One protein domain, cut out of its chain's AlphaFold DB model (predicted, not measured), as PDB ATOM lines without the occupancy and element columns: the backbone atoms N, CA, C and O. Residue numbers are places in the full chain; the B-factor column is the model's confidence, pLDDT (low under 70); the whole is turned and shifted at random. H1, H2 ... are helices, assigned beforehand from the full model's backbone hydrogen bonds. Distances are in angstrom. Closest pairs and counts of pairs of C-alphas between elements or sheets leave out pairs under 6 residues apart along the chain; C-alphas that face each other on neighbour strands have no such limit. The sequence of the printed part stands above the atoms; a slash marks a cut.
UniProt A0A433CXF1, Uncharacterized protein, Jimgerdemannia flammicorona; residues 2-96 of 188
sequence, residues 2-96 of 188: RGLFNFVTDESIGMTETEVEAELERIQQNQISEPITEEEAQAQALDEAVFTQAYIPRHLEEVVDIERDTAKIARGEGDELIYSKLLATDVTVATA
ATOM      1  N   ARG A   2     -38.986  36.692  16.974       86.25
ATOM      2  CA  ARG A   2     -37.675  37.113  16.444       86.25
ATOM      3  C   ARG A   2     -36.528  36.136  16.751       86.25
ATOM      4  O   ARG A   2     -35.730  35.845  15.870       86.25
ATOM      5  N   GLY A   3     -36.475  35.580  17.966       87.69
ATOM      6  CA  GLY A   3     -35.471  34.568  18.337       87.69
ATOM      7  C   GLY A   3     -35.576  33.279  17.514       87.69
ATOM      8  O   GLY A   3     -34.571  32.797  17.004       87.69
ATOM      9  N   LEU A   4     -36.799  32.775  17.314       89.25
ATOM     10  CA  LEU A   4     -37.053  31.597  16.478       89.25
ATOM     11  C   LEU A   4     -36.700  31.857  15.011       89.25
ATOM     12  O   LEU A   4     -36.110  31.003  14.368       89.25
ATOM     13  N   PHE A   5     -37.048  33.038  14.493       89.94
ATOM     14  CA  PHE A   5     -36.670  33.437  13.141       89.94
ATOM     15  C   PHE A   5     -35.154  33.408  12.969       89.94
ATOM     16  O   PHE A   5     -34.682  32.721  12.076       89.94
ATOM     17  N   ASN A   6     -34.413  34.066  13.869       88.06
ATOM     18  CA  ASN A   6     -32.953  34.072  13.829       88.06
ATOM     19  C   ASN A   6     -32.394  32.649  13.809       88.06
ATOM     20  O   ASN A   6     -31.570  32.359  12.965       88.06
ATOM     21  N   PHE A   7     -32.887  31.767  14.680       89.00
ATOM     22  CA  PHE A   7     -32.463  30.369  14.727       89.00
ATOM     23  C   PHE A   7     -32.726  29.610  13.416       89.00
ATOM     24  O   PHE A   7     -31.884  28.844  12.974       89.00
ATOM     25  N   VAL A   8     -33.874  29.820  12.768       88.25
ATOM     26  CA  VAL A   8     -34.195  29.133  11.503       88.25
ATOM     27  C   VAL A   8     -33.380  29.680  10.328       88.25
ATOM     28  O   VAL A   8     -33.083  28.942   9.394       88.25
ATOM     29  N   THR A   9     -33.066  30.975  10.342       86.12
ATOM     30  CA  THR A   9     -32.387  31.654   9.228       86.12
ATOM     31  C   THR A   9     -30.869  31.665   9.347       86.12
ATOM     32  O   THR A   9     -30.202  32.088   8.412       86.12
ATOM     33  N   ASP A  10     -30.325  31.283  10.499       85.19
ATOM     34  CA  ASP A  10     -28.890  31.325  10.748       85.19
ATOM     35  C   ASP A  10     -28.189  30.153  10.053       85.19
ATOM     36  O   ASP A  10     -28.311  28.997  10.455       85.19
ATOM     37  N   GLU A  11     -27.445  30.467   8.995       81.19
ATOM     38  CA  GLU A  11     -26.665  29.494   8.227       81.19
ATOM     39  C   GLU A  11     -25.438  28.970   8.992       81.19
ATOM     40  O   GLU A  11     -24.840  27.976   8.581       81.19
ATOM     41  N   SER A  12     -25.049  29.618  10.098       80.88
ATOM     42  CA  SER A  12     -23.934  29.155  10.929       80.88
ATOM     43  C   SER A  12     -24.286  27.924  11.766       80.88
ATOM     44  O   SER A  12     -23.388  27.185  12.178       80.88
ATOM     45  N   ILE A  13     -25.582  27.671  11.985       82.00
ATOM     46  CA  ILE A  13     -26.057  26.474  12.670       82.00
ATOM     47  C   ILE A  13     -25.909  25.313  11.691       82.00
ATOM     48  O   ILE A  13     -26.593  25.233  10.670       82.00
ATOM     49  N   GLY A  14     -24.966  24.420  11.982       77.81
ATOM     50  CA  GLY A  14     -24.711  23.273  11.128       77.81
ATOM     51  C   GLY A  14     -25.951  22.386  10.962       77.81
ATOM     52  O   GLY A  14     -26.835  22.322  11.813       77.81
ATOM     53  N   MET A  15     -26.027  21.684   9.831       77.31
ATOM     54  CA  MET A  15     -27.195  20.875   9.445       77.31
ATOM     55  C   MET A  15     -27.284  19.534  10.199       77.31
ATOM     56  O   MET A  15     -28.136  18.702   9.883       77.31
ATOM     57  N   THR A  16     -26.375  19.269  11.144       87.56
ATOM     58  CA  THR A  16     -26.366  18.024  11.917       87.56
ATOM     59  C   THR A  16     -27.235  18.153  13.165       87.56
ATOM     60  O   THR A  16     -27.222  19.173  13.848       87.56
ATOM     61  N   GLU A  17     -27.980  17.096  13.496       86.12
ATOM     62  CA  GLU A  17     -28.897  17.085  14.648       86.12
ATOM     63  C   GLU A  17     -28.190  17.451  15.963       86.12
ATOM     64  O   GLU A  17     -28.725  18.205  16.769       86.12
ATOM     65  N   THR A  18     -26.944  17.004  16.134       87.31
ATOM     66  CA  THR A  18     -26.134  17.271  17.328       87.31
ATOM     67  C   THR A  18     -25.748  18.740  17.497       87.31
ATOM     68  O   THR A  18     -25.640  19.218  18.623       87.31
ATOM     69  N   GLU A  19     -25.509  19.462  16.401       87.12
ATOM     70  CA  GLU A  19     -25.156  20.888  16.448       87.12
ATOM     71  C   GLU A  19     -26.397  21.736  16.729       87.12
ATOM     72  O   GLU A  19     -26.362  22.632  17.573       87.12
ATOM     73  N   VAL A  20     -27.516  21.389  16.090       88.44
ATOM     74  CA  VAL A  20     -28.817  22.029  16.314       88.44
ATOM     75  C   VAL A  20     -29.272  21.856  17.768       88.44
ATOM     76  O   VAL A  20     -29.717  22.821  18.390       88.44
ATOM     77  N   GLU A  21     -29.142  20.652  18.332       89.06
ATOM     78  CA  GLU A  21     -29.503  20.372  19.726       89.06
ATOM     79  C   GLU A  21     -28.644  21.179  20.712       89.06
ATOM     80  O   GLU A  21     -29.177  21.769  21.653       89.06
ATOM     81  N   ALA A  22     -27.339  21.302  20.451       89.31
ATOM     82  CA  ALA A  22     -26.443  22.107  21.277       89.31
ATOM     83  C   ALA A  22     -26.798  23.607  21.256       89.31
ATOM     84  O   ALA A  22     -26.724  24.268  22.295       89.31
ATOM     85  N   GLU A  23     -27.202  24.166  20.107       87.38
ATOM     86  CA  GLU A  23     -27.667  25.562  20.042       87.38
ATOM     87  C   GLU A  23     -29.015  25.757  20.746       87.38
ATOM     88  O   GLU A  23     -29.205  26.743  21.463       87.38
ATOM     89  N   LEU A  24     -29.942  24.806  20.609       88.06
ATOM     90  CA  LEU A  24     -31.219  24.841  21.325       88.06
ATOM     91  C   LEU A  24     -31.017  24.813  22.843       88.06
ATOM     92  O   LEU A  24     -31.659  25.591  23.553       88.06
ATOM     93  N   GLU A  25     -30.102  23.976  23.338       90.88
ATOM     94  CA  GLU A  25     -29.762  23.911  24.760       90.88
ATOM     95  C   GLU A  25     -29.182  25.244  25.256       90.88
ATOM     96  O   GLU A  25     -29.587  25.741  26.308       90.88
ATOM     97  N   ARG A  26     -28.310  25.900  24.475       88.56
ATOM     98  CA  ARG A  26     -27.787  27.238  24.814       88.56
ATOM     99  C   ARG A  26     -28.881  28.297  24.869       88.56
ATOM    100  O   ARG A  26     -28.910  29.093  25.807       88.56
ATOM    101  N   ILE A  27     -29.785  28.319  23.888       87.00
ATOM    102  CA  ILE A  27     -30.907  29.267  23.858       87.00
ATOM    103  C   ILE A  27     -31.809  29.050  25.076       87.00
ATOM    104  O   ILE A  27     -32.192  30.018  25.736       87.00
ATOM    105  N   GLN A  28     -32.124  27.794  25.395       86.94
ATOM    106  CA  GLN A  28     -32.949  27.450  26.547       86.94
ATOM    107  C   GLN A  28     -32.269  27.842  27.860       86.94
ATOM    108  O   GLN A  28     -32.908  28.445  28.722       86.94
ATOM    109  N   GLN A  29     -30.973  27.559  27.999       88.38
ATOM    110  CA  GLN A  29     -30.203  27.929  29.177       88.38
ATOM    111  C   GLN A  29     -30.216  29.446  29.384       88.38
ATOM    112  O   GLN A  29     -30.552  29.888  30.479       88.38
ATOM    113  N   ASN A  30     -29.956  30.231  28.332       84.44
ATOM    114  CA  ASN A  30     -29.969  31.696  28.392       84.44
ATOM    115  C   ASN A  30     -31.339  32.255  28.807       84.44
ATOM    116  O   ASN A  30     -31.403  33.196  29.593       84.44
ATOM    117  N   GLN A  31     -32.437  31.662  28.324       80.50
ATOM    118  CA  GLN A  31     -33.792  32.068  28.718       80.50
ATOM    119  C   GLN A  31     -34.109  31.766  30.187       80.50
ATOM    120  O   GLN A  31     -34.900  32.478  30.800       80.50
ATOM    121  N   ILE A  32     -33.530  30.704  30.749       79.19
ATOM    122  CA  ILE A  32     -33.767  30.298  32.140       79.19
ATOM    123  C   ILE A  32     -32.888  31.097  33.110       79.19
ATOM    124  O   ILE A  32     -33.322  31.397  34.223       79.19
ATOM    125  N   SER A  33     -31.651  31.418  32.725       73.94
ATOM    126  CA  SER A  33     -30.670  32.048  33.614       73.94
ATOM    127  C   SER A  33     -30.830  33.559  33.776       73.94
ATOM    128  O   SER A  33     -30.413  34.089  34.805       73.94
ATOM    129  N   GLU A  34     -31.420  34.250  32.802       69.06
ATOM    130  CA  GLU A  34     -31.569  35.710  32.802       69.06
ATOM    131  C   GLU A  34     -33.003  36.087  33.224       69.06
ATOM    132  O   GLU A  34     -33.922  36.023  32.402       69.06
ATOM    133  N   PRO A  35     -33.259  36.454  34.499       68.12
ATOM    134  CA  PRO A  35     -34.559  36.989  34.880       68.12
ATOM    135  C   PRO A  35     -34.758  38.339  34.187       68.12
ATOM    136  O   PRO A  35     -34.106  39.324  34.517       68.12
ATOM    137  N   ILE A  36     -35.673  38.361  33.223       72.31
ATOM    138  CA  ILE A  36     -35.967  39.540  32.411       72.31
ATOM    139  C   ILE A  36     -36.582  40.617  33.312       72.31
ATOM    140  O   ILE A  36     -37.589  40.378  33.987       72.31
ATOM    141  N   THR A  37     -35.990  41.810  33.317       85.50
ATOM    142  CA  THR A  37     -36.562  42.965  34.021       85.50
ATOM    143  C   THR A  37     -37.876  43.372  33.341       85.50
ATOM    144  O   THR A  37     -38.026  43.209  32.132       85.50
ATOM    145  N   GLU A  38     -38.844  43.941  34.069       84.94
ATOM    146  CA  GLU A  38     -40.124  44.371  33.469       84.94
ATOM    147  C   GLU A  38     -39.934  45.308  32.259       84.94
ATOM    148  O   GLU A  38     -40.670  45.209  31.277       84.94
ATOM    149  N   GLU A  39     -38.921  46.178  32.298       86.19
ATOM    150  CA  GLU A  39     -38.572  47.080  31.194       86.19
ATOM    151  C   GLU A  39     -38.063  46.324  29.955       86.19
ATOM    152  O   GLU A  39     -38.469  46.615  28.829       86.19
ATOM    153  N   GLU A  40     -37.221  45.310  30.150       86.38
ATOM    154  CA  GLU A  40     -36.685  44.478  29.069       86.38
ATOM    155  C   GLU A  40     -37.778  43.606  28.453       86.38
ATOM    156  O   GLU A  40     -37.842  43.469  27.233       86.38
ATOM    157  N   ALA A  41     -38.691  43.081  29.272       86.25
ATOM    158  CA  ALA A  41     -39.837  42.310  28.801       86.25
ATOM    159  C   ALA A  41     -40.760  43.172  27.926       86.25
ATOM    160  O   ALA A  41     -41.236  42.722  26.883       86.25
ATOM    161  N   GLN A  42     -40.981  44.434  28.310       89.00
ATOM    162  CA  GLN A  42     -41.732  45.384  27.489       89.00
ATOM    163  C   GLN A  42     -40.999  45.709  26.185       89.00
ATOM    164  O   GLN A  42     -41.624  45.693  25.125       89.00
ATOM    165  N   ALA A  43     -39.688  45.958  26.232       89.62
ATOM    166  CA  ALA A  43     -38.892  46.220  25.036       89.62
ATOM    167  C   ALA A  43     -38.914  45.030  24.060       89.62
ATOM    168  O   ALA A  43     -39.138  45.223  22.866       89.62
ATOM    169  N   GLN A  44     -38.766  43.802  24.566       87.44
ATOM    170  CA  GLN A  44     -38.869  42.575  23.774       87.44
ATOM    171  C   GLN A  44     -40.269  42.391  23.181       87.44
ATOM    172  O   GLN A  44     -40.391  42.042  22.009       87.44
ATOM    173  N   ALA A  45     -41.329  42.669  23.945       90.06
ATOM    174  CA  ALA A  45     -42.702  42.583  23.451       90.06
ATOM    175  C   ALA A  45     -42.986  43.612  22.342       90.06
ATOM    176  O   ALA A  45     -43.662  43.298  21.360       90.06
ATOM    177  N   LEU A  46     -42.460  44.833  22.478       92.19
ATOM    178  CA  LEU A  46     -42.560  45.868  21.448       92.19
ATOM    179  C   LEU A  46     -41.785  45.478  20.188       92.19
ATOM    180  O   LEU A  46     -42.328  45.579  19.090       92.19
ATOM    181  N   ASP A  47     -40.551  45.005  20.341       90.75
ATOM    182  CA  ASP A  47     -39.723  44.537  19.230       90.75
ATOM    183  C   ASP A  47     -40.375  43.351  18.505       90.75
ATOM    184  O   ASP A  47     -40.444  43.325  17.278       90.75
ATOM    185  N   GLU A  48     -40.962  42.412  19.245       91.25
ATOM    186  CA  GLU A  48     -41.719  41.305  18.670       91.25
ATOM    187  C   GLU A  48     -42.959  41.792  17.906       91.25
ATOM    188  O   GLU A  48     -43.196  41.354  16.778       91.25
ATOM    189  N   ALA A  49     -43.719  42.736  18.461       93.12
ATOM    190  CA  ALA A  49     -44.870  43.317  17.776       93.12
ATOM    191  C   ALA A  49     -44.459  44.016  16.470       93.12
ATOM    192  O   ALA A  49     -45.075  43.779  15.428       93.12
ATOM    193  N   VAL A  50     -43.386  44.813  16.500       92.25
ATOM    194  CA  VAL A  50     -42.825  45.467  15.309       92.25
ATOM    195  C   VAL A  50     -42.377  44.423  14.289       92.25
ATOM    196  O   VAL A  50     -42.730  44.532  13.117       92.25
ATOM    197  N   PHE A  51     -41.674  43.377  14.726       92.94
ATOM    198  CA  PHE A  51     -41.185  42.312  13.857       92.94
ATOM    199  C   PHE A  51     -42.325  41.554  13.158       92.94
ATOM    200  O   PHE A  51     -42.234  41.279  11.967       92.94
ATOM    201  N   THR A  52     -43.422  41.250  13.862       91.56
ATOM    202  CA  THR A  52     -44.573  40.544  13.259       91.56
ATOM    203  C   THR A  52     -45.357  41.379  12.245       91.56
ATOM    204  O   THR A  52     -45.990  40.814  11.354       91.56
ATOM    205  N   GLN A  53     -45.348  42.705  12.382       92.81
ATOM    206  CA  GLN A  53     -46.066  43.617  11.486       92.81
ATOM    207  C   GLN A  53     -45.193  44.130  10.337       92.81
ATOM    208  O   GLN A  53     -45.721  44.597   9.325       92.81
ATOM    209  N   ALA A  54     -43.869  44.079  10.491       92.06
ATOM    210  CA  ALA A  54     -42.932  44.543   9.487       92.06
ATOM    211  C   ALA A  54     -42.954  43.649   8.241       92.06
ATOM    212  O   ALA A  54     -43.040  42.423   8.309       92.06
ATOM    213  N   TYR A  55     -42.827  44.284   7.077       93.50
ATOM    214  CA  TYR A  55     -42.552  43.581   5.833       93.50
ATOM    215  C   TYR A  55     -41.076  43.171   5.806       93.50
ATOM    216  O   TYR A  55     -40.204  44.031   5.937       93.50
ATOM    217  N   ILE A  56     -40.806  41.876   5.629       92.44
ATOM    218  CA  ILE A  56     -39.452  41.319   5.542       92.44
ATOM    219  C   ILE A  56     -39.223  40.851   4.095       92.44
ATOM    220  O   ILE A  56     -39.788  39.822   3.710       92.44
ATOM    221  N   PRO A  57     -38.435  41.597   3.294       91.75
ATOM    222  CA  PRO A  57     -38.045  41.199   1.943       91.75
ATOM    223  C   PRO A  57     -37.362  39.831   1.923       91.75
ATOM    224  O   PRO A  57     -36.522  39.546   2.778       91.75
ATOM    225  N   ARG A  58     -37.693  39.000   0.932       88.94
ATOM    226  CA  ARG A  58     -37.035  37.699   0.713       88.94
ATOM    227  C   ARG A  58     -35.837  37.810  -0.217       88.94
ATOM    228  O   ARG A  58     -34.856  37.099  -0.035       88.94
ATOM    229  N   HIS A  59     -35.924  38.687  -1.212       90.44
ATOM    230  CA  HIS A  59     -34.835  38.989  -2.136       90.44
ATOM    231  C   HIS A  59     -34.575  40.498  -2.199       90.44
ATOM    232  O   HIS A  59     -35.452  41.307  -1.896       90.44
ATOM    233  N   LEU A  60     -33.356  40.884  -2.596       89.00
ATOM    234  CA  LEU A  60     -32.913  42.287  -2.603       89.00
ATOM    235  C   LEU A  60     -33.743  43.194  -3.523       89.00
ATOM    236  O   LEU A  60     -33.816  44.394  -3.284       89.00
ATOM    237  N   GLU A  61     -34.393  42.640  -4.547       91.00
ATOM    238  CA  GLU A  61     -35.237  43.414  -5.470       91.00
ATOM    239  C   GLU A  61     -36.563  43.865  -4.828       91.00
ATOM    240  O   GLU A  61     -37.162  44.835  -5.282       91.00
ATOM    241  N   GLU A  62     -37.021  43.203  -3.757       92.56
ATOM    242  CA  GLU A  62     -38.228  43.609  -3.014       92.56
ATOM    243  C   GLU A  62     -37.945  44.731  -1.999       92.56
ATOM    244  O   GLU A  62     -38.866  45.222  -1.336       92.56
ATOM    245  N   VAL A  63     -36.677  45.123  -1.827       92.50
ATOM    246  CA  VAL A  63     -36.285  46.181  -0.893       92.50
ATOM    247  C   VAL A  63     -36.762  47.525  -1.438       92.50
ATOM    248  O   VAL A  63     -36.298  48.007  -2.466       92.50
ATOM    249  N   VAL A  64     -37.688  48.152  -0.711       91.12
ATOM    250  CA  VAL A  64     -38.349  49.394  -1.144       91.12
ATOM    251  C   VAL A  64     -37.373  50.572  -1.234       91.12
ATOM    252  O   VAL A  64     -37.432  51.339  -2.191       91.12
ATOM    253  N   ASP A  65     -36.486  50.723  -0.244       92.94
ATOM    254  CA  ASP A  65     -35.623  51.903  -0.083       92.94
ATOM    255  C   ASP A  65     -34.131  51.513  -0.030       92.94
ATOM    256  O   ASP A  65     -33.458  51.679   0.991       92.94
ATOM    257  N   ILE A  66     -33.593  51.018  -1.146       92.00
ATOM    258  CA  ILE A  66     -32.204  50.527  -1.244       92.00
ATOM    259  C   ILE A  66     -31.178  51.608  -0.844       92.00
ATOM    260  O   ILE A  66     -30.193  51.330  -0.160       92.00
ATOM    261  N   GLU A  67     -31.407  52.869  -1.216       92.56
ATOM    262  CA  GLU A  67     -30.487  53.976  -0.910       92.56
ATOM    263  C   GLU A  67     -30.358  54.245   0.596       92.56
ATOM    264  O   GLU A  67     -29.269  54.504   1.108       92.56
ATOM    265  N   ARG A  68     -31.471  54.163   1.335       91.94
ATOM    266  CA  ARG A  68     -31.464  54.346   2.792       91.94
ATOM    267  C   ARG A  68     -30.678  53.223   3.456       91.94
ATOM    268  O   ARG A  68     -29.887  53.465   4.365       91.94
ATOM    269  N   ASP A  69     -30.928  52.010   2.996       91.06
ATOM    270  CA  ASP A  69     -30.431  50.791   3.614       91.06
ATOM    271  C   ASP A  69     -28.925  50.624   3.350       91.06
ATOM    272  O   ASP A  69     -28.161  50.352   4.275       91.06
ATOM    273  N   THR A  70     -28.452  50.968   2.149       89.69
ATOM    274  CA  THR A  70     -27.011  51.069   1.851       89.69
ATOM    275  C   THR A  70     -26.313  52.175   2.653       89.69
ATOM    276  O   THR A  70     -25.182  51.983   3.097       89.69
ATOM    277  N   ALA A  71     -26.975  53.309   2.914       90.94
ATOM    278  CA  ALA A  71     -26.420  54.361   3.765       90.94
ATOM    279  C   ALA A  71     -26.297  53.935   5.240       90.94
ATOM    280  O   ALA A  71     -25.314  54.296   5.887       90.94
ATOM    281  N   LYS A  72     -27.258  53.166   5.774       89.75
ATOM    282  CA  LYS A  72     -27.172  52.574   7.126       89.75
ATOM    283  C   LYS A  72     -26.013  51.590   7.230       89.75
ATOM    284  O   LYS A  72     -25.201  51.666   8.146       89.75
ATOM    285  N   ILE A  73     -25.882  50.733   6.226       89.12
ATOM    286  CA  ILE A  73     -24.769  49.796   6.101       89.12
ATOM    287  C   ILE A  73     -23.423  50.533   6.077       89.12
ATOM    288  O   ILE A  73     -22.514  50.170   6.817       89.12
ATOM    289  N   ALA A  74     -23.299  51.603   5.286       88.19
ATOM    290  CA  ALA A  74     -22.066  52.388   5.198       88.19
ATOM    291  C   ALA A  74     -21.679  53.065   6.527       88.19
ATOM    292  O   ALA A  74     -20.506  53.359   6.752       88.19
ATOM    293  N   ARG A  75     -22.650  53.305   7.417       90.88
ATOM    294  CA  ARG A  75     -22.420  53.808   8.781       90.88
ATOM    295  C   ARG A  75     -22.036  52.712   9.777       90.88
ATOM    296  O   ARG A  75     -21.651  53.043  10.892       90.88
ATOM    297  N   GLY A  76     -22.129  51.439   9.392       86.06
ATOM    298  CA  GLY A  76     -21.928  50.293  10.280       86.06
ATOM    299  C   GLY A  76     -23.195  49.839  11.014       86.06
ATOM    300  O   GLY A  76     -23.114  48.965  11.865       86.06
ATOM    301  N   GLU A  77     -24.368  50.378  10.675       86.88
ATOM    302  CA  GLU A  77     -25.669  50.011  11.264       86.88
ATOM    303  C   GLU A  77     -26.370  48.908  10.438       86.88
ATOM    304  O   GLU A  77     -27.595  48.840  10.363       86.88
ATOM    305  N   GLY A  78     -25.592  48.047   9.770       82.94
ATOM    306  CA  GLY A  78     -26.108  46.976   8.905       82.94
ATOM    307  C   GLY A  78     -26.929  45.922   9.658       82.94
ATOM    308  O   GLY A  78     -27.912  45.401   9.130       82.94
ATOM    309  N   ASP A  79     -26.584  45.676  10.921       83.25
ATOM    310  CA  ASP A  79     -27.262  44.699  11.781       83.25
ATOM    311  C   ASP A  79     -28.658  45.166  12.236       83.25
ATOM    312  O   ASP A  79     -29.469  44.362  12.697       83.25
ATOM    313  N   GLU A  80     -28.972  46.460  12.083       87.19
ATOM    314  CA  GLU A  80     -30.298  47.019  12.379       87.19
ATOM    315  C   GLU A  80     -31.342  46.611  11.323       87.19
ATOM    316  O   GLU A  80     -32.549  46.658  11.576       87.19
ATOM    317  N   LEU A  81     -30.908  46.204  10.124       89.19
ATOM    318  CA  LEU A  81     -31.824  45.775   9.075       89.19
ATOM    319  C   LEU A  81     -32.413  44.403   9.404       89.19
ATOM    320  O   LEU A  81     -31.697  43.430   9.609       89.19
ATOM    321  N   ILE A  82     -33.743  44.311   9.387       88.25
ATOM    322  CA  ILE A  82     -34.484  43.100   9.778       88.25
ATOM    323  C   ILE A  82     -34.130  41.899   8.885       88.25
ATOM    324  O   ILE A  82     -34.093  40.763   9.352       88.25
ATOM    325  N   TYR A  83     -33.870  42.152   7.602       88.88
ATOM    326  CA  TYR A  83     -33.619  41.126   6.590       88.88
ATOM    327  C   TYR A  83     -32.133  40.785   6.395       88.88
ATOM    328  O   TYR A  83     -31.828  39.929   5.571       88.88
ATOM    329  N   SER A  84     -31.205  41.433   7.110       87.12
ATOM    330  CA  SER A  84     -29.756  41.232   6.922       87.12
ATOM    331  C   SER A  84     -29.349  39.759   7.039       87.12
ATOM    332  O   SER A  84     -28.623  39.242   6.193       87.12
ATOM    333  N   LYS A  85     -29.913  39.061   8.030       83.19
ATOM    334  CA  LYS A  85     -29.654  37.642   8.311       83.19
ATOM    335  C   LYS A  85     -30.159  36.684   7.237       83.19
ATOM    336  O   LYS A  85     -29.615  35.600   7.106       83.19
ATOM    337  N   LEU A  86     -31.181  37.067   6.470       83.38
ATOM    338  CA  LEU A  86     -31.724  36.212   5.407       83.38
ATOM    339  C   LEU A  86     -30.803  36.115   4.200       83.38
ATOM    340  O   LEU A  86     -30.878  35.154   3.445       83.38
ATOM    341  N   LEU A  87     -30.016  37.159   3.960       75.00
ATOM    342  CA  LEU A  87     -29.324  37.328   2.691       75.00
ATOM    343  C   LEU A  87     -27.866  36.878   2.741       75.00
ATOM    344  O   LEU A  87     -27.161  37.091   1.756       75.00
ATOM    345  N   ALA A  88     -27.416  36.279   3.854       66.25
ATOM    346  CA  ALA A  88     -26.022  35.883   4.098       66.25
ATOM    347  C   ALA A  88     -25.014  36.967   3.668       66.25
ATOM    348  O   ALA A  88     -23.866  36.703   3.306       66.25
ATOM    349  N   THR A  89     -25.458  38.227   3.661       59.62
ATOM    350  CA  THR A  89     -24.600  39.360   3.396       59.62
ATOM    351  C   THR A  89     -23.966  39.662   4.731       59.62
ATOM    352  O   THR A  89     -24.455  40.511   5.474       59.62
ATOM    353  N   ASP A  90     -22.889  38.959   5.056       57.69
ATOM    354  CA  ASP A  90     -21.941  39.434   6.053       57.69
ATOM    355  C   ASP A  90     -21.329  40.724   5.496       57.69
ATOM    356  O   ASP A  90     -20.238  40.756   4.921       57.69
ATOM    357  N   VAL A  91     -22.089  41.820   5.582       55.06
ATOM    358  CA  VAL A  91     -21.701  43.112   5.012       55.06
ATOM    359  C   VAL A  91     -20.444  43.651   5.703       55.06
ATOM    360  O   VAL A  91     -19.700  44.444   5.130       55.06
ATOM    361  N   THR A  92     -20.149  43.138   6.895       50.59
ATOM    362  CA  THR A  92     -18.921  43.377   7.653       50.59
ATOM    363  C   THR A  92     -17.668  42.823   6.964       50.59
ATOM    364  O   THR A  92     -16.586  43.383   7.143       50.59
ATOM    365  N   VAL A  93     -17.779  41.786   6.122       49.03
ATOM    366  CA  VAL A  93     -16.640  41.213   5.381       49.03
ATOM    367  C   VAL A  93     -16.343  42.012   4.109       49.03
ATOM    368  O   VAL A  93     -15.178  42.205   3.749       49.03
ATOM    369  N   ALA A  94     -17.366  42.555   3.447       47.03
ATOM    370  CA  ALA A  94     -17.193  43.289   2.191       47.03
ATOM    371  C   ALA A  94     -16.578  44.691   2.377       47.03
ATOM    372  O   ALA A  94     -15.828  45.153   1.517       47.03
ATOM    373  N   THR A  95     -16.820  45.367   3.506       44.84
ATOM    374  CA  THR A  95     -16.254  46.707   3.764       44.84
ATOM    375  C   THR A  95     -14.808  46.691   4.268       44.84
ATOM    376  O   THR A  95     -14.160  47.734   4.279       44.84
ATOM    377  N   ALA A  96     -14.263  45.527   4.640       40.00
ATOM    378  CA  ALA A  96     -12.848  45.369   4.994       40.00
ATOM    379  C   ALA A  96     -11.933  45.112   3.775       40.00
ATOM    380  O   ALA A  96     -10.710  45.095   3.913       40.00
TER     381      ALA A  96
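This is residues 2 to 96 of the 188 residues of an uncharacterized protein of Jimgerdemannia flammicorona (UniProt A0A433CXF1). What shape? H2 and H3 make two sides of a loose arch, with H1 inside and H4 to H6 at the other end. What builds it? The 95 printed residues include six named helices, H1 to H6 in order: all helix. It is loose, with radius of gyration of the C-alphas 15.7 A and spans 41 by 36 by 25 A.

Which is longest? H2, residues 17 to 33, runs 24.2 A from C-alpha 17 at (-28.897, 17.085, 14.648). The others? H1 is residues 2 to 9, H3 38 to 53, H4 66 to 74, H5 84 to 87, H6 91 to 94.

What does H2 touch? It touches no helix but is near H1. And H1? It only just touches H5, closest C-alphas Thr 9 and Leu 86, 6.0 A. In H1 to H4 every O i to N i+4 pair is within hydrogen-bond range.

Any long link? H3 to H4 is long, 12 residues. Where does it end? C-alpha 96 is at (-12.848, 45.369, 4.994); 11 residues have pLDDT under 70, namely residues 34 to 35 and residues 88 to 96.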